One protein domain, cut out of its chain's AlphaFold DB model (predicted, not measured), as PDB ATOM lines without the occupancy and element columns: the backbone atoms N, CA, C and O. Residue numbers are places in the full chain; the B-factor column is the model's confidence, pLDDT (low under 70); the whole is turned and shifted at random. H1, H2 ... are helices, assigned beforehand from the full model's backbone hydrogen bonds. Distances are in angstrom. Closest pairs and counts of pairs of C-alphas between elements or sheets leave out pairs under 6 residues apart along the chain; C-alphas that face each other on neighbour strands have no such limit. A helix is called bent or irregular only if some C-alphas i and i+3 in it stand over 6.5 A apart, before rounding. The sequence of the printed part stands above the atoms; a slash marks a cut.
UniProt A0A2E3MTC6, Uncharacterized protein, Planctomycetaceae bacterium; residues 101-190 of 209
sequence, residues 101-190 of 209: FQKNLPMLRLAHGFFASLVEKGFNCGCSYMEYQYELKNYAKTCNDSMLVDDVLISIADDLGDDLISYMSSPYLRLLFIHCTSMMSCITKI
ATOM      1  N   PHE A 101     175.875 214.976 159.345       50.75
ATOM      2  CA  PHE A 101     175.758 213.741 160.095       50.75
ATOM      3  C   PHE A 101     176.323 213.834 161.532       50.75
ATOM      4  O   PHE A 101     175.741 213.253 162.447       50.75
ATOM      5  N   GLN A 102     177.357 214.652 161.799       52.41
ATOM      6  CA  GLN A 102     177.908 214.829 163.161       52.41
ATOM      7  C   GLN A 102     176.941 215.475 164.167       52.41
ATOM      8  O   GLN A 102     177.084 215.276 165.373       52.41
ATOM      9  N   LYS A 103     175.960 216.264 163.710       54.88
ATOM     10  CA  LYS A 103     175.031 216.959 164.620       54.88
ATOM     11  C   LYS A 103     173.889 216.065 165.109       54.88
ATOM     12  O   LYS A 103     173.314 216.350 166.156       54.88
ATOM     13  N   ASN A 104     173.588 214.988 164.386       60.75
ATOM     14  CA  ASN A 104     172.357 214.216 164.583       60.75
ATOM     15  C   ASN A 104     172.578 212.991 165.469       60.75
ATOM     16  O   ASN A 104     171.720 212.652 166.283       60.75
ATOM     17  N   LEU A 105     173.756 212.375 165.361       68.50
ATOM     18  CA  LEU A 105     174.117 211.175 166.112       68.50
ATOM     19  C   LEU A 105     174.050 211.352 167.638       68.50
ATOM     20  O   LEU A 105     173.440 210.505 168.292       68.50
ATOM     21  N   PRO A 106     174.558 212.450 168.238       68.06
ATOM     22  CA  PRO A 106     174.460 212.641 169.686       68.06
ATOM     23  C   PRO A 106     173.010 212.725 170.170       68.06
ATOM     24  O   PRO A 106     172.661 212.206 171.230       68.06
ATOM     25  N   MET A 107     172.143 213.364 169.380       66.75
ATOM     26  CA  MET A 107     170.738 213.524 169.738       66.75
ATOM     27  C   MET A 107     169.967 212.213 169.595       66.75
ATOM     28  O   MET A 107     169.132 211.896 170.442       66.75
ATOM     29  N   LEU A 108     170.282 211.422 168.570       72.75
ATOM     30  CA  LEU A 108     169.672 210.116 168.371       72.75
ATOM     31  C   LEU A 108     170.134 209.108 169.435       72.75
ATOM     32  O   LEU A 108     169.309 208.370 169.968       72.75
ATOM     33  N   ARG A 109     171.409 209.156 169.847       76.50
ATOM     34  CA  ARG A 109     171.933 208.375 170.982       76.50
ATOM     35  C   ARG A 109     171.229 208.737 172.292       76.50
ATOM     36  O   ARG A 109     170.890 207.854 173.077       76.50
ATOM     37  N   LEU A 110     170.934 210.021 172.507       73.69
ATOM     38  CA  LEU A 110     170.158 210.474 173.664       73.69
ATOM     39  C   LEU A 110     168.706 209.968 173.622       73.69
ATOM     40  O   LEU A 110     168.186 209.508 174.640       73.69
ATOM     41  N   ALA A 111     168.057 210.022 172.455       78.19
ATOM     42  CA  ALA A 111     166.702 209.506 172.272       78.19
ATOM     43  C   ALA A 111     166.643 207.988 172.507       78.19
ATOM     44  O   ALA A 111     165.784 207.508 173.249       78.19
ATOM     45  N   HIS A 112     167.598 207.241 171.955       83.88
ATOM     46  CA  HIS A 112     167.731 205.806 172.180       83.88
ATOM     47  C   HIS A 112     167.953 205.478 173.664       83.88
ATOM     48  O   HIS A 112     167.237 204.652 174.231       83.88
ATOM     49  N   GLY A 113     168.870 206.184 174.334       80.94
ATOM     50  CA  GLY A 113     169.119 206.006 175.766       80.94
ATOM     51  C   GLY A 113     167.892 206.304 176.636       80.94
ATOM     52  O   GLY A 113     167.665 205.621 177.641       80.94
ATOM     53  N   PHE A 114     167.058 207.265 176.228       77.94
ATOM     54  CA  PHE A 114     165.763 207.531 176.854       77.94
ATOM     55  C   PHE A 114     164.790 206.358 176.678       77.94
ATOM     56  O   PHE A 114     164.224 205.901 177.670       77.94
ATOM     57  N   PHE A 115     164.636 205.822 175.463       82.12
ATOM     58  CA  PHE A 115     163.790 204.647 175.221       82.12
ATOM     59  C   PHE A 115     164.278 203.414 175.986       82.12
ATOM     60  O   PHE A 115     163.475 202.737 176.626       82.12
ATOM     61  N   ALA A 116     165.584 203.154 175.999       83.81
ATOM     62  CA  ALA A 116     166.148 202.024 176.727       83.81
ATOM     63  C   ALA A 116     165.910 202.149 178.244       83.81
ATOM     64  O   ALA A 116     165.510 201.186 178.902       83.81
ATOM     65  N   SER A 117     166.052 203.362 178.793       80.62
ATOM     66  CA  SER A 117     165.728 203.655 180.197       80.62
ATOM     67  C   SER A 117     164.231 203.538 180.498       80.62
ATOM     68  O   SER A 117     163.847 203.115 181.591       80.62
ATOM     69  N   LEU A 118     163.377 203.917 179.543       81.38
ATOM     70  CA  LEU A 118     161.924 203.811 179.651       81.38
ATOM     71  C   LEU A 118     161.478 202.350 179.685       81.38
ATOM     72  O   LEU A 118     160.643 201.999 180.514       81.38
ATOM     73  N   VAL A 119     162.072 201.495 178.854       84.56
ATOM     74  CA  VAL A 119     161.815 200.050 178.863       84.56
ATOM     75  C   VAL A 119     162.264 199.431 180.184       84.56
ATOM     76  O   VAL A 119     161.481 198.723 180.808       84.56
ATOM     77  N   GLU A 120     163.472 199.742 180.665       82.44
ATOM     78  CA  GLU A 120     163.994 199.176 181.918       82.44
ATOM     79  C   GLU A 120     163.115 199.531 183.125       82.44
ATOM     80  O   GLU A 120     162.660 198.663 183.873       82.44
ATOM     81  N   LYS A 121     162.811 200.819 183.295       80.38
ATOM     82  CA  LYS A 121     161.969 201.291 184.399       80.38
ATOM     83  C   LYS A 121     160.498 200.905 184.223       80.38
ATOM     84  O   LYS A 121     159.837 200.591 185.210       80.38
ATOM     85  N   GLY A 122     159.983 200.925 182.994       81.75
ATOM     86  CA  GLY A 122     158.608 200.546 182.672       81.75
ATOM     87  C   GLY A 122     158.349 199.071 182.959       81.75
ATOM     88  O   GLY A 122     157.370 198.740 183.627       81.75
ATOM     89  N   PHE A 123     159.275 198.200 182.556       81.38
ATOM     90  CA  PHE A 123     159.230 196.775 182.869       81.38
ATOM     91  C   PHE A 123     159.269 196.533 184.382       81.38
ATOM     92  O   PHE A 123     158.426 195.818 184.915       81.38
ATOM     93  N   ASN A 124     160.169 197.208 185.103       79.19
ATOM     94  CA  ASN A 124     160.250 197.095 186.563       79.19
ATOM     95  C   ASN A 124     158.985 197.602 187.280       79.19
ATOM     96  O   ASN A 124     158.570 197.022 188.286       79.19
ATOM     97  N   CYS A 125     158.344 198.655 186.768       74.62
ATOM     98  CA  CYS A 125     157.075 199.156 187.295       74.62
ATOM     99  C   CYS A 125     155.932 198.152 187.063       74.62
ATOM    100  O   CYS A 125     155.191 197.834 187.996       74.62
ATOM    101  N   GLY A 126     155.836 197.589 185.854       78.00
ATOM    102  CA  GLY A 126     154.849 196.564 185.507       78.00
ATOM    103  C   GLY A 126     155.005 195.284 186.332       78.00
ATOM    104  O   GLY A 126     154.029 194.800 186.905       78.00
ATOM    105  N   CYS A 127     156.236 194.787 186.486       70.94
ATOM    106  CA  CYS A 127     156.529 193.638 187.346       70.94
ATOM    107  C   CYS A 127     156.169 193.901 188.816       70.94
ATOM    108  O   CYS A 127     155.628 193.017 189.477       70.94
ATOM    109  N   SER A 128     156.393 195.121 189.323       69.62
ATOM    110  CA  SER A 128     156.015 195.502 190.693       69.62
ATOM    111  C   SER A 128     154.495 195.514 190.913       69.62
ATOM    112  O   SER A 128     154.028 195.108 191.984       69.62
ATOM    113  N   TYR A 129     153.730 195.952 189.903       68.88
ATOM    114  CA  TYR A 129     152.264 195.980 189.931       68.88
ATOM    115  C   TYR A 129     151.650 194.576 189.857       68.88
ATOM    116  O   TYR A 129     150.670 194.306 190.541       68.88
ATOM    117  N   MET A 130     152.247 193.675 189.072       70.81
ATOM    118  CA  MET A 130     151.775 192.294 188.902       70.81
ATOM    119  C   MET A 130     152.409 191.278 189.872       70.81
ATOM    120  O   MET A 130     152.229 190.078 189.697       70.81
ATOM    121  N   GLU A 131     153.139 191.744 190.892       65.00
ATOM    122  CA  GLU A 131     153.803 190.914 191.918       65.00
ATOM    123  C   GLU A 131     154.780 189.854 191.369       65.00
ATOM    124  O   GLU A 131     155.087 188.863 192.032       65.00
ATOM    125  N   TYR A 132     155.338 190.082 190.180       62.06
ATOM    126  CA  TYR A 132     156.381 189.227 189.623       62.06
ATOM    127  C   TYR A 132     157.744 189.556 190.253       62.06
ATOM    128  O   TYR A 132     158.144 190.715 190.330       62.06
ATOM    129  N   GLN A 133     158.499 188.532 190.670       62.09
ATOM    130  CA  GLN A 133     159.815 188.673 191.324       62.09
ATOM    131  C   GLN A 133     160.982 188.949 190.351       62.09
ATOM    132  O   GLN A 133     162.144 188.738 190.696       62.09
ATOM    133  N   TYR A 134     160.697 189.402 189.131       67.94
ATOM    134  CA  TYR A 134     161.716 189.665 188.117       67.94
ATOM    135  C   TYR A 134     162.020 191.164 188.030       67.94
ATOM    136  O   TYR A 134     161.114 191.978 187.855       67.94
ATOM    137  N   GLU A 135     163.304 191.522 188.112       71.25
ATOM    138  CA  GLU A 135     163.804 192.884 187.896       71.25
ATOM    139  C   GLU A 135     164.727 192.907 186.673       71.25
ATOM    140  O   GLU A 135     165.707 192.164 186.608       71.25
ATOM    141  N   LEU A 136     164.435 193.783 185.715       73.25
ATOM    142  CA  LEU A 136     165.310 194.085 184.590       73.25
ATOM    143  C   LEU A 136     166.323 195.140 185.048       73.25
ATOM    144  O   LEU A 136     165.950 196.270 185.360       73.25
ATOM    145  N   LYS A 137     167.597 194.753 185.139       77.12
ATOM    146  CA  LYS A 137     168.706 195.625 185.553       77.12
ATOM    147  C   LYS A 137     169.748 195.718 184.448       77.12
ATOM    148  O   LYS A 137     170.087 194.705 183.843       77.12
ATOM    149  N   ASN A 138     170.305 196.912 184.258       77.50
ATOM    150  CA  ASN A 138     171.401 197.225 183.333       77.50
ATOM    151  C   ASN A 138     171.053 197.139 181.839       77.50
ATOM    152  O   ASN A 138     171.953 197.270 181.012       77.50
ATOM    153  N   TYR A 139     169.779 196.983 181.477       79.88
ATOM    154  CA  TYR A 139     169.358 196.935 180.077       79.88
ATOM    155  C   TYR A 139     169.745 198.216 179.331       79.88
ATOM    156  O   TYR A 139     170.348 198.149 178.262       79.88
ATOM    157  N   ALA A 140     169.493 199.386 179.923       77.62
ATOM    158  CA  ALA A 140     169.840 200.664 179.314       77.62
ATOM    159  C   ALA A 140     171.352 200.827 179.118       77.62
ATOM    160  O   ALA A 140     171.786 201.410 178.129       77.62
ATOM    161  N   LYS A 141     172.168 200.290 180.030       78.38
ATOM    162  CA  LYS A 141     173.628 200.356 179.915       78.38
ATOM    163  C   LYS A 141     174.136 199.432 178.806       78.38
ATOM    164  O   LYS A 141     174.821 199.886 177.901       78.38
ATOM    165  N   THR A 142     173.719 198.168 178.819       79.81
ATOM    166  CA  THR A 142     174.116 197.176 177.809       79.81
ATOM    167  C   THR A 142     173.643 197.549 176.403       79.81
ATOM    168  O   THR A 142     174.349 197.302 175.433       79.81
ATOM    169  N   CYS A 143     172.469 198.170 176.283       77.12
ATOM    170  CA  CYS A 143     171.931 198.600 174.998       77.12
ATOM    171  C   CYS A 143     172.681 199.822 174.428       77.12
ATOM    172  O   CYS A 143     172.898 199.886 173.225       77.12
ATOM    173  N   ASN A 144     173.132 200.757 175.274       75.25
ATOM    174  CA  ASN A 144     173.888 201.941 174.834       75.25
ATOM    175  C   ASN A 144     175.380 201.680 174.555       75.25
ATOM    176  O   ASN A 144     176.005 202.489 173.868       75.25
ATOM    177  N   ASP A 145     175.943 200.593 175.088       76.12
ATOM    178  CA  ASP A 145     177.345 200.193 174.873       76.12
ATOM    179  C   ASP A 145     177.528 199.324 173.605       76.12
ATOM    180  O   ASP A 145     178.650 198.987 173.229       76.12
ATOM    181  N   SER A 146     176.437 198.933 172.936       76.12
ATOM    182  CA  SER A 146     176.484 198.071 171.753       76.12
ATOM    183  C   SER A 146     176.841 198.858 170.489       76.12
ATOM    184  O   SER A 146     176.059 199.690 170.035       76.12
ATOM    185  N   MET A 147     177.969 198.526 169.851       67.56
ATOM    186  CA  MET A 147     178.382 199.138 168.572       67.56
ATOM    187  C   MET A 147     177.359 198.926 167.444       67.56
ATOM    188  O   MET A 147     177.211 199.773 166.574       67.56
ATOM    189  N   LEU A 148     176.590 197.833 167.498       73.50
ATOM    190  CA  LEU A 148     175.528 197.553 166.523       73.50
ATOM    191  C   LEU A 148     174.389 198.577 166.588       73.50
ATOM    192  O   LEU A 148     173.705 198.809 165.597       73.50
ATOM    193  N   VAL A 149     174.156 199.164 167.764       75.00
ATOM    194  CA  VAL A 149     173.137 200.202 167.935       75.00
ATOM    195  C   VAL A 149     173.613 201.495 167.288       75.00
ATOM    196  O   VAL A 149     172.828 202.137 166.601       75.00
ATOM    197  N   ASP A 150     174.893 201.834 167.437       73.38
ATOM    198  CA  ASP A 150     175.480 203.015 166.806       73.38
ATOM    199  C   ASP A 150     175.406 202.920 165.263       73.38
ATOM    200  O   ASP A 150     174.979 203.882 164.627       73.38
ATOM    201  N   ASP A 151     175.664 201.750 164.662       73.94
ATOM    202  CA  ASP A 151     175.506 201.530 163.210       73.94
ATOM    203  C   ASP A 151     174.054 201.709 162.729       73.94
ATOM    204  O   ASP A 151     173.786 202.339 161.702       73.94
ATOM    205  N   VAL A 152     173.083 201.192 163.489       74.69
ATOM    206  CA  VAL A 152     171.658 201.350 163.161       74.69
ATOM    207  C   VAL A 152     171.215 202.805 163.340       74.69
ATOM    208  O   VAL A 152     170.470 203.326 162.513       74.69
ATOM    209  N   LEU A 153     171.697 203.497 164.373       73.88
ATOM    210  CA  LEU A 153     171.437 204.921 164.588       73.88
ATOM    211  C   LEU A 153     171.986 205.772 163.435       73.88
ATOM    212  O   LEU A 153     171.310 206.706 163.008       73.88
ATOM    213  N   ILE A 154     173.157 205.427 162.896       74.25
ATOM    214  CA  ILE A 154     173.710 206.056 161.689       74.25
ATOM    215  C   ILE A 154     172.775 205.823 160.501       74.25
ATOM    216  O   ILE A 154     172.348 206.789 159.880       74.25
ATOM    217  N   SER A 155     172.346 204.581 160.260       69.44
ATOM    218  CA  SER A 155     171.418 204.280 159.158       69.44
ATOM    219  C   SER A 155     170.082 205.039 159.258       69.44
ATOM    220  O   SER A 155     169.552 205.510 158.256       69.44
ATOM    221  N   ILE A 156     169.558 205.230 160.473       72.62
ATOM    222  CA  ILE A 156     168.324 205.993 160.719       72.62
ATOM    223  C   ILE A 156     168.564 207.497 160.541       72.62
ATOM    224  O   ILE A 156     167.691 208.209 160.045       72.62
ATOM    225  N   ALA A 157     169.729 207.997 160.954       69.69
ATOM    226  CA  ALA A 157     170.108 209.387 160.739       69.69
ATOM    227  C   ALA A 157     170.295 209.704 159.247       69.69
ATOM    228  O   ALA A 157     169.987 210.822 158.839       69.69
ATOM    229  N   ASP A 158     170.744 208.735 158.452       69.00
ATOM    230  CA  ASP A 158     170.902 208.873 157.005       69.00
ATOM    231  C   ASP A 158     169.548 208.923 156.284       69.00
ATOM    232  O   ASP A 158     169.375 209.714 155.360       69.00
ATOM    233  N   ASP A 159     168.575 208.126 156.735       67.75
ATOM    234  CA  ASP A 159     167.266 208.003 156.082       67.75
ATOM    235  C   ASP A 159     166.268 209.098 156.522       67.75
ATOM    236  O   ASP A 159     165.496 209.614 155.718       67.75
ATOM    237  N   LEU A 160     166.292 209.506 157.802       64.12
ATOM    238  CA  LEU A 160     165.315 210.438 158.402       64.12
ATOM    239  C   LEU A 160     165.914 211.762 158.919       64.12
ATOM    240  O   LEU A 160     165.197 212.575 159.512       64.12
ATOM    241  N   GLY A 161     167.218 211.994 158.742       62.88
ATOM    242  CA  GLY A 161     167.971 213.037 159.447       62.88
ATOM    243  C   GLY A 161     167.407 214.454 159.335       62.88
ATOM    244  O   GLY A 161     167.273 215.134 160.353       62.88
ATOM    245  N   ASP A 162     167.043 214.906 158.133       63.72
ATOM    246  CA  ASP A 162     166.607 216.295 157.922       63.72
ATOM    247  C   ASP A 162     165.196 216.568 158.507       63.72
ATOM    248  O   ASP A 162     164.960 217.635 159.089       63.72
ATOM    249  N   ASP A 163     164.286 215.589 158.477       66.19
ATOM    250  CA  ASP A 163     162.932 215.716 159.046       66.19
ATOM    251  C   ASP A 163     162.924 215.580 160.574       66.19
ATOM    252  O   ASP A 163     162.213 216.311 161.278       66.19
ATOM    253  N   LEU A 164     163.764 214.691 161.118       64.56
ATOM    254  CA  LEU A 164     163.868 214.469 162.559       64.56
ATOM    255  C   LEU A 164     164.405 215.714 163.282       64.56
ATOM    256  O   LEU A 164     163.897 216.087 164.342       64.56
ATOM    257  N   ILE A 165     165.399 216.399 162.700       61.91
ATOM    258  CA  ILE A 165     165.935 217.659 163.239       61.91
ATOM    259  C   ILE A 165     164.879 218.757 163.202       61.91
ATOM    260  O   ILE A 165     164.770 219.511 164.169       61.91
ATOM    261  N   SER A 166     164.104 218.871 162.120       67.44
ATOM    262  CA  SER A 166     163.019 219.854 162.032       67.44
ATOM    263  C   SER A 166     161.974 219.629 163.125       67.44
ATOM    264  O   SER A 166     161.577 220.575 163.813       67.44
ATOM    265  N   TYR A 167     161.602 218.372 163.374       64.88
ATOM    266  CA  TYR A 167     160.666 218.005 164.436       64.88
ATOM    267  C   TYR A 167     161.249 218.304 165.834       64.88
ATOM    268  O   TYR A 167     160.635 219.015 166.635       64.88
ATOM    269  N   MET A 168     162.489 217.882 166.106       59.78
ATOM    270  CA  MET A 168     163.193 218.098 167.385       59.78
ATOM    271  C   MET A 168     163.646 219.550 167.626       59.78
ATOM    272  O   MET A 168     163.917 219.951 168.764       59.78
ATOM    273  N   SER A 169     163.729 220.367 166.576       62.88
ATOM    274  CA  SER A 169     163.992 221.806 166.685       62.88
ATOM    275  C   SER A 169     162.768 222.583 167.145       62.88
ATOM    276  O   SER A 169     162.918 223.704 167.634       62.88
ATOM    277  N   SER A 170     161.570 221.995 167.052       75.06
ATOM    278  CA  SER A 170     160.375 222.644 167.567       75.06
ATOM    279  C   SER A 170     160.463 222.803 169.100       75.06
ATOM    280  O   SER A 170     160.820 221.867 169.827       75.06
ATOM    281  N   PRO A 171     160.144 223.994 169.635       73.94
ATOM    282  CA  PRO A 171     160.268 224.275 171.066       73.94
ATOM    283  C   PRO A 171     159.337 223.397 171.915       73.94
ATOM    284  O   PRO A 171     159.670 223.063 173.052       73.94
ATOM    285  N   TYR A 172     158.206 222.967 171.350       75.25
ATOM    286  CA  TYR A 172     157.235 222.095 172.008       75.25
ATOM    287  C   TYR A 172     157.779 220.689 172.263       75.25
ATOM    288  O   TYR A 172     157.573 220.155 173.350       75.25
ATOM    289  N   LEU A 173     158.517 220.104 171.316       73.00
ATOM    290  CA  LEU A 173     159.131 218.788 171.513       73.00
ATOM    291  C   LEU A 173     160.275 218.821 172.506       73.00
ATOM    292  O   LEU A 173     160.406 217.900 173.307       73.00
ATOM    293  N   ARG A 174     161.059 219.900 172.516       69.50
ATOM    294  CA  ARG A 174     162.092 220.096 173.539       69.50
ATOM    295  C   ARG A 174     161.472 220.178 174.929       69.50
ATOM    296  O   ARG A 174     161.946 219.516 175.847       69.50
ATOM    297  N   LEU A 175     160.387 220.937 175.069       75.56
ATOM    298  CA  LEU A 175     159.659 221.055 176.328       75.56
ATOM    299  C   LEU A 175     159.041 219.713 176.753       75.56
ATOM    300  O   LEU A 175     159.206 219.302 177.899       75.56
ATOM    301  N   LEU A 176     158.395 218.998 175.827       79.44
ATOM    302  CA  LEU A 176     157.839 217.666 176.073       79.44
ATOM    303  C   LEU A 176     158.930 216.685 176.510       79.44
ATOM    304  O   LEU A 176     158.755 215.987 177.500       79.44
ATOM    305  N   PHE A 177     160.078 216.675 175.832       75.38
ATOM    306  CA  PHE A 177     161.211 215.819 176.172       75.38
ATOM    307  C   PHE A 177     161.757 216.115 177.576       75.38
ATOM    308  O   PHE A 177     162.014 215.193 178.349       75.38
ATOM    309  N   ILE A 178     161.875 217.392 177.952       78.62
ATOM    310  CA  ILE A 178     162.281 217.801 179.306       78.62
ATOM    311  C   ILE A 178     161.245 217.352 180.346       78.62
ATOM    312  O   ILE A 178     161.611 216.810 181.388       78.62
ATOM    313  N   HIS A 179     159.949 217.512 180.067       75.69
ATOM    314  CA  HIS A 179     158.905 217.043 180.979       75.69
ATOM    315  C   HIS A 179     158.894 215.518 181.107       75.69
ATOM    316  O   HIS A 179     158.829 215.014 182.224       75.69
ATOM    317  N   CYS A 180     159.020 214.780 180.004       77.12
ATOM    318  CA  CYS A 180     159.084 213.321 180.007       77.12
ATOM    319  C   CYS A 180     160.309 212.807 180.775       77.12
ATOM    320  O   CYS A 180     160.178 211.913 181.608       77.12
ATOM    321  N   THR A 181     161.490 213.387 180.548       68.38
ATOM    322  CA  THR A 181     162.719 212.998 181.260       68.38
ATOM    323  C   THR A 181     162.647 213.343 182.749       68.38
ATOM    324  O   THR A 181     162.971 212.496 183.583       68.38
ATOM    325  N   SER A 182     162.138 214.529 183.104       75.00
ATOM    326  CA  SER A 182     161.919 214.930 184.499       75.00
ATOM    327  C   SER A 182     160.911 214.019 185.198       75.00
ATOM    328  O   SER A 182     161.185 213.537 186.293       75.00
ATOM    329  N   MET A 183     159.773 213.730 184.564       76.62
ATOM    330  CA  MET A 183     158.746 212.841 185.110       76.62
ATOM    331  C   MET A 183     159.312 211.441 185.355       76.62
ATOM    332  O   MET A 183     159.111 210.870 186.423       76.62
ATOM    333  N   MET A 184     160.115 210.924 184.423       66.56
ATOM    334  CA  MET A 184     160.758 209.616 184.552       66.56
ATOM    335  C   MET A 184     161.846 209.566 185.633       66.56
ATOM    336  O   MET A 184     162.119 208.505 186.203       66.56
ATOM    337  N   SER A 185     162.501 210.694 185.906       69.31
ATOM    338  CA  SER A 185     163.450 210.816 187.015       69.31
ATOM    339  C   SER A 185     162.741 210.906 188.367       69.31
ATOM    340  O   SER A 185     163.290 210.456 189.369       69.31
ATOM    341  N   CYS A 186     161.524 211.453 188.398       71.50
ATOM    342  CA  CYS A 186     160.688 211.516 189.596       71.50
ATOM    343  C   CYS A 186     160.008 210.181 189.938       71.50
ATOM    344  O   CYS A 186     159.552 210.014 191.067       71.50
ATOM    345  N   ILE A 187     159.946 209.224 189.005       67.69
ATOM    346  CA  ILE A 187     159.460 207.867 189.286       67.69
ATOM    347  C   ILE A 187     160.536 207.124 190.082       67.69
ATOM    348  O   ILE A 187     161.468 206.536 189.531       67.69
ATOM    349  N   THR A 188     160.403 207.170 191.404       58.72
ATOM    350  CA  THR A 188     161.156 206.337 192.336       58.72
ATOM    351  C   THR A 188     160.322 205.122 192.728       58.72
ATOM    352  O   THR A 188     159.095 205.177 192.825       58.72
ATOM    353  N   LYS A 189     160.992 203.983 192.927       56.34
ATOM    354  CA  LYS A 189     160.357 202.775 193.453       56.34
ATOM    355  C   LYS A 189     159.902 203.092 194.881       56.34
ATOM    356  O   LYS A 189     160.741 203.299 195.754       56.34
ATOM    357  N   ILE A 190     158.592 203.178 195.111       54.12
ATOM    358  CA  ILE A 190     158.049 203.222 196.470       54.12
ATOM    359  C   ILE A 190     158.343 201.854 197.070       54.12
ATOM    360  O   ILE A 190     157.802 200.841 196.621       54.12
TER     361      ILE A 190
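Overview. This is residues 101 to 190 of the 209 residues of an uncharacterized protein of Planctomycetaceae bacterium (UniProt A0A2E3MTC6). One long helix, H1, runs through the middle of a flat, loosely built frame, with H2 and the first arm of H3 on one side, H4 on the other, and the bent H3 turning round the end of H1 near Leu 105. H2 folds back on H1, while H4 is set off from it, and residues 169 to 176 stick out. The printed part has 90 residues with four named helices, H1, H2, H3 and H4 in that order, and no named strand: all helix. It is loose, with a radius of gyration of the C-alphas of 15.2 A, and spans 44 by 31 by 15 A.

Arrangement. H1, residues 105 to 129, and H2, residues 139 to 144, form a helical hairpin: they touch, closest at the C-alphas of Ala 116 and Ala 140, 4.7 A apart, at a shallow tilt of 9 degrees, opposite ways. H3, residues 147 to 169, was assigned as one helix by its hydrogen bonds but is bent: C-alphas 159 and 162 are 8.5 A apart, and its arms H3a and H3b stand about perpendicular, at 80 degrees. H3a touches H1 at residues 105 to 109 of H1 alone; the closest C-alphas, of Leu 108 and Leu 153, are 6.7 A apart. H3b and H1 are near each other. H4, residues 171 to 186, is close to H1 but not clearly touching: the closest C-alphas, of Phe 114 and Thr 181, are 7.7 A apart, at a steep tilt of 40 degrees, the same way. H4 is apart from H2 and H3a. In H1, H2, H3a, H3b and H4 every O i to N i+4 pair is within hydrogen-bond range.

Along the chain. H1 begins at C-alpha 105 (174.117, 211.175, 166.112) and is 35.7 A long; H2 is 8.5 A. H3a, residues 147 to 159, is 18.9 A and H3b, residues 162 to 169, 10.7 A. H4 is 22.5 A and ends at C-alpha 186 (160.688, 211.516, 189.596).

Size, cuts and confidence. The C-alphas farthest apart, of Phe 101 and Glu 131, are 44.9 A apart. The printed part has no cut and no long link. Its mean pLDDT is 71.8; 36 residues are under 70, among them residues 101 to 107 and 157 to 169.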